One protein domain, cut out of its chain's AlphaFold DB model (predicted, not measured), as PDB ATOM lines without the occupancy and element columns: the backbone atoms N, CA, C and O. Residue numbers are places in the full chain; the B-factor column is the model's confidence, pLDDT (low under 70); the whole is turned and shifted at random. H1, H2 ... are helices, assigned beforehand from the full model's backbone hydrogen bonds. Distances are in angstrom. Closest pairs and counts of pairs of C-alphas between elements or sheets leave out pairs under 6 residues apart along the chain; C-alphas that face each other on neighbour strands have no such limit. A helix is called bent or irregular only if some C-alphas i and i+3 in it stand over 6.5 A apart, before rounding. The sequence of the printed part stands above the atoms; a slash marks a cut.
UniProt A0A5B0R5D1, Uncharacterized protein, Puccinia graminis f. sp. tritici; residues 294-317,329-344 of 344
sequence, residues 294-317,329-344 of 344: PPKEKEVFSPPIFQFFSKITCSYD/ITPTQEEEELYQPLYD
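What this domain is: This is residues 294 to 317 and 329 to 344 of the 344 residues of an uncharacterized protein of Puccinia graminis f. sp. tritici (UniProt A0A5B0R5D1). Three short helices stand at the corners of a triangle: H2 and H3 are near each other at a steep tilt, and H1 is the remaining corner, joined to H2 by a tight link. From the end of H2 a tail, residues 311 to 317, runs off away from H3 to the cut, and a short lead, residues 329 to 332, brings the printed part into H3, the longest helix. The printed part has 40 residues with three named helices, in the order H1, H2, H3 along the chain, and no named strand. The class is all helix, with 22 of the 40 printed residues in the helices. By its radius of gyration of the C-alphas, 10.0 A, the whole is compact, and its C-alphas span 27 by 21 by 18 A along their three main axes.

Where its parts are: Start at Pro 294, whose C-alpha is at (29.449, -32.943, 2.449). The next residue opens H1, residues 295 to 298: find C-alpha 295 at (27.329, -36.176, 2.295) and go on to C-alpha 298 at (24.572, -34.732, 6.770), 5.5 A away. Read on through the four residues 299 to 302 and you reach H2, residues 303 to 310, from Pro 303 to Ser 310. Its C-alphas run from (17.496, -36.657, 13.860) to (22.500, -33.666, 22.170), 10.2 A from first to last. After H2 watch x fall to 5.750 at C-alpha 317, where the numbers jump to 329. Four residues later comes H3, residues 333 to 342, the longest helix by residues, with 15.1 A from first to last C-alpha. Compare C-alpha 333 at (30.439, -48.089, 17.595) with C-alpha 342 at (31.712, -33.071, 17.576): the change between them is mostly in y. H3 is irregular: the C-alphas of Leu 338 and Pro 341 are 7.1 A apart, where about 5 A is found in a regular helix, and its line is a rough one.

How they stand to each other: Look first at H2 and H3, which are close but not clearly touching, with 1 pair of C-alphas within 8 A. Their closest C-alphas are those of Phe 309 and Gln 340, 7.2 A apart. The two centres are 11.6 A apart. Their lines stand at a steep tilt of 60 degrees, and they run the same way. Now turn back to H1: it touches no helix. H1 and H3 are apart, with no C-alpha of the one within 8 A of the other. H1 and H2 are apart by the same test, though they follow each other in the chain over a tight link of 4 residues. In the backbone of H2 every O i to N i+4 pair is within hydrogen-bond range, while in H3 it is 4 of 6. H1, with four residues, is too short for such a pair, and its 1 pair of O i and N i+3 is within range.

The domain as a whole: The two C-alphas farthest apart are those of Asp 317, beside the cut, and Glu 337 in H3, at 29.1 A. From the first to the last printed C-alpha, Pro 294 to Asp 344, it is 21.2 A, and Asp 344 is the chain's last residue. Residues 318 to 328 are not printed, and C-alphas 317 and 329 across that cut are 16.6 A apart. The link from H2 to H3 is the link across the cut, with 22 residues between them in the chain. In the B-factor column of this predicted model the mean pLDDT of the printed part is 72.6. Look for values under 70 at residues 295 to 298, residue 300, residues 314 to 317, residues 329 to 330 and residue 344.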
ATOM      1  N   PRO A 294      28.888 -31.712   2.979       70.88
ATOM      2  CA  PRO A 294      29.449 -32.943   2.449       70.88
ATOM      3  C   PRO A 294      28.582 -34.131   2.907       70.88
ATOM      4  O   PRO A 294      28.112 -34.140   4.045       70.88
ATOM      5  N   PRO A 295      28.334 -35.136   2.045       65.50
ATOM      6  CA  PRO A 295      27.329 -36.176   2.295       65.50
ATOM      7  C   PRO A 295      27.476 -36.887   3.647       65.50
ATOM      8  O   PRO A 295      26.481 -37.129   4.317       65.50
ATOM      9  N   LYS A 296      28.719 -37.122   4.076       64.12
ATOM     10  CA  LYS A 296      29.064 -37.806   5.334       64.12
ATOM     11  C   LYS A 296      28.749 -36.992   6.593       64.12
ATOM     12  O   LYS A 296      28.626 -37.548   7.672       64.12
ATOM     13  N   GLU A 297      28.646 -35.672   6.465       65.44
ATOM     14  CA  GLU A 297      28.343 -34.776   7.585       65.44
ATOM     15  C   GLU A 297      26.841 -34.491   7.700       65.44
ATOM     16  O   GLU A 297      26.389 -34.000   8.728       65.44
ATOM     17  N   LYS A 298      26.038 -34.828   6.680       65.62
ATOM     18  CA  LYS A 298      24.572 -34.732   6.770       65.62
ATOM     19  C   LYS A 298      23.997 -35.749   7.755       65.62
ATOM     20  O   LYS A 298      23.018 -35.447   8.428       65.62
ATOM     21  N   GLU A 299      24.624 -36.919   7.858       71.44
ATOM     22  CA  GLU A 299      24.237 -37.988   8.788       71.44
ATOM     23  C   GLU A 299      24.409 -37.554  10.251       71.44
ATOM     24  O   GLU A 299      23.554 -37.860  11.077       71.44
ATOM     25  N   VAL A 300      25.413 -36.719  10.552       68.62
ATOM     26  CA  VAL A 300      25.633 -36.119  11.885       68.62
ATOM     27  C   VAL A 300      24.401 -35.345  12.359       68.62
ATOM     28  O   VAL A 300      23.996 -35.434  13.512       68.62
ATOM     29  N   PHE A 301      23.761 -34.613  11.447       71.25
ATOM     30  CA  PHE A 301      22.548 -33.844  11.730       71.25
ATOM     31  C   PHE A 301      21.265 -34.631  11.480       71.25
ATOM     32  O   PHE A 301      20.175 -34.058  11.544       71.25
ATOM     33  N   SER A 302      21.367 -35.933  11.202       76.62
ATOM     34  CA  SER A 302      20.183 -36.771  11.157       76.62
ATOM     35  C   SER A 302      19.528 -36.786  12.542       76.62
ATOM     36  O   SER A 302      20.213 -36.796  13.571       76.62
ATOM     37  N   PRO A 303      18.196 -36.768  12.595       77.06
ATOM     38  CA  PRO A 303      17.496 -36.657  13.860       77.06
ATOM     39  C   PRO A 303      17.802 -37.745  14.901       77.06
ATOM     40  O   PRO A 303      17.931 -37.380  16.072       77.06
ATOM     41  N   PRO A 304      18.007 -39.028  14.535       77.19
ATOM     42  CA  PRO A 304      18.413 -40.053  15.496       77.19
ATOM     43  C   PRO A 304      19.782 -39.765  16.127       77.19
ATOM     44  O   PRO A 304      19.931 -39.858  17.347       77.19
ATOM     45  N   ILE A 305      20.764 -39.356  15.314       76.62
ATOM     46  CA  ILE A 305      22.131 -39.060  15.765       76.62
ATOM     47  C   ILE A 305      22.137 -37.792  16.624       76.62
ATOM     48  O   ILE A 305      22.655 -37.797  17.743       76.62
ATOM     49  N   PHE A 306      21.475 -36.726  16.165       78.12
ATOM     50  CA  PHE A 306      21.363 -35.483  16.924       78.12
ATOM     51  C   PHE A 306      20.678 -35.701  18.278       78.12
ATOM     52  O   PHE A 306      21.159 -35.194  19.290       78.12
ATOM     53  N   GLN A 307      19.589 -36.471  18.335       81.06
ATOM     54  CA  GLN A 307      18.898 -36.781  19.587       81.06
ATOM     55  C   GLN A 307      19.780 -37.589  20.553       81.06
ATOM     56  O   GLN A 307      19.788 -37.301  21.754       81.06
ATOM     57  N   PHE A 308      20.542 -38.565  20.043       78.88
ATOM     58  CA  PHE A 308      21.448 -39.392  20.846       78.88
ATOM     59  C   PHE A 308      22.555 -38.558  21.510       78.88
ATOM     60  O   PHE A 308      22.732 -38.635  22.727       78.88
ATOM     61  N   PHE A 309      23.248 -37.708  20.743       78.38
ATOM     62  CA  PHE A 309      24.375 -36.923  21.262       78.38
ATOM     63  C   PHE A 309      23.959 -35.645  22.004       78.38
ATOM     64  O   PHE A 309      24.535 -35.325  23.044       78.38
ATOM     65  N   SER A 310      22.935 -34.923  21.533       77.50
ATOM     66  CA  SER A 310      22.500 -33.666  22.170       77.50
ATOM     67  C   SER A 310      21.716 -33.877  23.469       77.50
ATOM     68  O   SER A 310      21.593 -32.944  24.264       77.50
ATOM     69  N   LYS A 311      21.174 -35.087  23.692       76.81
ATOM     70  CA  LYS A 311      20.253 -35.430  24.797       76.81
ATOM     71  C   LYS A 311      18.957 -34.606  24.796       76.81
ATOM     72  O   LYS A 311      18.220 -34.619  25.783       76.81
ATOM     73  N   ILE A 312      18.670 -33.887  23.709       76.69
ATOM     74  CA  ILE A 312      17.432 -33.133  23.524       76.69
ATOM     75  C   ILE A 312      16.396 -34.083  22.928       76.69
ATOM     76  O   ILE A 312      16.620 -34.685  21.881       76.69
ATOM     77  N   THR A 313      15.247 -34.220  23.585       72.69
ATOM     78  CA  THR A 313      14.132 -35.008  23.055       72.69
ATOM     79  C   THR A 313      13.538 -34.298  21.837       72.69
ATOM     80  O   THR A 313      12.870 -33.277  21.990       72.69
ATOM     81  N   CYS A 314      13.760 -34.833  20.638       62.03
ATOM     82  CA  CYS A 314      13.045 -34.423  19.432       62.03
ATOM     83  C   CYS A 314      11.829 -35.337  19.232       62.03
ATOM     84  O   CYS A 314      11.973 -36.556  19.178       62.03
ATOM     85  N   SER A 315      10.630 -34.763  19.131       60.31
ATOM     86  CA  SER A 315       9.436 -35.475  18.668       60.31
ATOM     87  C   SER A 315       9.388 -35.399  17.144       60.31
ATOM     88  O   SER A 315       9.232 -34.310  16.592       60.31
ATOM     89  N   TYR A 316       9.565 -36.533  16.471       59.44
ATOM     90  CA  TYR A 316       9.340 -36.641  15.031       59.44
ATOM     91  C   TYR A 316       7.908 -37.101  14.785       59.44
ATOM     92  O   TYR A 316       7.586 -38.261  15.025       59.44
ATOM     93  N   ASP A 317       7.063 -36.197  14.292       55.47
ATOM     94  CA  ASP A 317       5.750 -36.546  13.749       55.47
ATOM     95  C   ASP A 317       5.933 -37.035  12.305       55.47
ATOM     96  O   ASP A 317       5.624 -36.342  11.338       55.47
ATOM     97  N   ILE A 329      17.564 -46.367  17.289       59.00
ATOM     98  CA  ILE A 329      18.735 -46.466  16.415       59.00
ATOM     99  C   ILE A 329      19.872 -45.864  17.230       59.00
ATOM    100  O   ILE A 329      20.052 -44.651  17.298       59.00
ATOM    101  N   THR A 330      20.556 -46.724  17.972       65.62
ATOM    102  CA  THR A 330      21.814 -46.398  18.617       65.62
ATOM    103  C   THR A 330      22.851 -46.371  17.505       65.62
ATOM    104  O   THR A 330      22.951 -47.381  16.797       65.62
ATOM    105  N   PRO A 331      23.584 -45.260  17.329       71.81
ATOM    106  CA  PRO A 331      24.708 -45.216  16.405       71.81
ATOM    107  C   PRO A 331      25.610 -46.433  16.621       71.81
ATOM    108  O   PRO A 331      25.781 -46.905  17.751       71.81
ATOM    109  N   THR A 332      26.148 -46.980  15.541       77.81
ATOM    110  CA  THR A 332      27.139 -48.057  15.622       77.81
ATOM    111  C   THR A 332      28.399 -47.565  16.339       77.81
ATOM    112  O   THR A 332      28.653 -46.366  16.417       77.81
ATOM    113  N   GLN A 333      29.225 -48.475  16.861       77.00
ATOM    114  CA  GLN A 333      30.439 -48.089  17.595       77.00
ATOM    115  C   GLN A 333      31.402 -47.231  16.748       77.00
ATOM    116  O   GLN A 333      32.041 -46.321  17.271       77.00
ATOM    117  N   GLU A 334      31.474 -47.479  15.438       77.00
ATOM    118  CA  GLU A 334      32.285 -46.675  14.515       77.00
ATOM    119  C   GLU A 334      31.723 -45.252  14.344       77.00
ATOM    120  O   GLU A 334      32.484 -44.288  14.289       77.00
ATOM    121  N   GLU A 335      30.396 -45.105  14.309       77.50
ATOM    122  CA  GLU A 335      29.719 -43.804  14.275       77.50
ATOM    123  C   GLU A 335      29.849 -43.065  15.610       77.50
ATOM    124  O   GLU A 335      30.010 -41.846  15.627       77.50
ATOM    125  N   GLU A 336      29.833 -43.784  16.737       77.88
ATOM    126  CA  GLU A 336      30.031 -43.187  18.055       77.88
ATOM    127  C   GLU A 336      31.430 -42.582  18.192       77.88
ATOM    128  O   GLU A 336      31.555 -41.402  18.519       77.88
ATOM    129  N   GLU A 337      32.476 -43.328  17.830       81.62
ATOM    130  CA  GLU A 337      33.854 -42.821  17.832       81.62
ATOM    131  C   GLU A 337      34.062 -41.665  16.834       81.62
ATOM    132  O   GLU A 337      34.859 -40.757  17.090       81.62
ATOM    133  N   LEU A 338      33.338 -41.671  15.707       80.94
ATOM    134  CA  LEU A 338      33.436 -40.636  14.677       80.94
ATOM    135  C   LEU A 338      32.715 -39.335  15.061       80.94
ATOM    136  O   LEU A 338      33.227 -38.249  14.771       80.94
ATOM    137  N   TYR A 339      31.538 -39.422  15.685       78.75
ATOM    138  CA  TYR A 339      30.667 -38.270  15.932       78.75
ATOM    139  C   TYR A 339      30.767 -37.708  17.353       78.75
ATOM    140  O   TYR A 339      30.551 -36.510  17.529       78.75
ATOM    141  N   GLN A 340      31.157 -38.503  18.355       78.06
ATOM    142  CA  GLN A 340      31.280 -38.052  19.748       78.06
ATOM    143  C   GLN A 340      32.156 -36.790  19.925       78.06
ATOM    144  O   GLN A 340      31.701 -35.861  20.595       78.06
ATOM    145  N   PRO A 341      33.334 -36.651  19.275       81.00
ATOM    146  CA  PRO A 341      34.165 -35.449  19.410       81.00
ATOM    147  C   PRO A 341      33.533 -34.153  18.872       81.00
ATOM    148  O   PRO A 341      34.092 -33.081  19.085       81.00
ATOM    149  N   LEU A 342      32.423 -34.234  18.125       73.44
ATOM    150  CA  LEU A 342      31.712 -33.071  17.576       73.44
ATOM    151  C   LEU A 342      30.656 -32.500  18.540       73.44
ATOM    152  O   LEU A 342      30.168 -31.395  18.302       73.44
ATOM    153  N   TYR A 343      30.299 -33.240  19.595       71.19
ATOM    154  CA  TYR A 343      29.251 -32.877  20.559       71.19
ATOM    155  C   TYR A 343      29.758 -32.661  21.997       71.19
ATOM    156  O   TYR A 343      28.985 -32.174  22.827       71.19
ATOM    157  N   ASP A 344      31.022 -32.999  22.277       68.12
ATOM    158  CA  ASP A 344      31.761 -32.625  23.497       68.12
ATOM    159  C   ASP A 344      32.314 -31.188  23.406       68.12
ATOM    160  O   ASP A 344      32.278 -30.467  24.437       68.12
TER     161      ASP A 344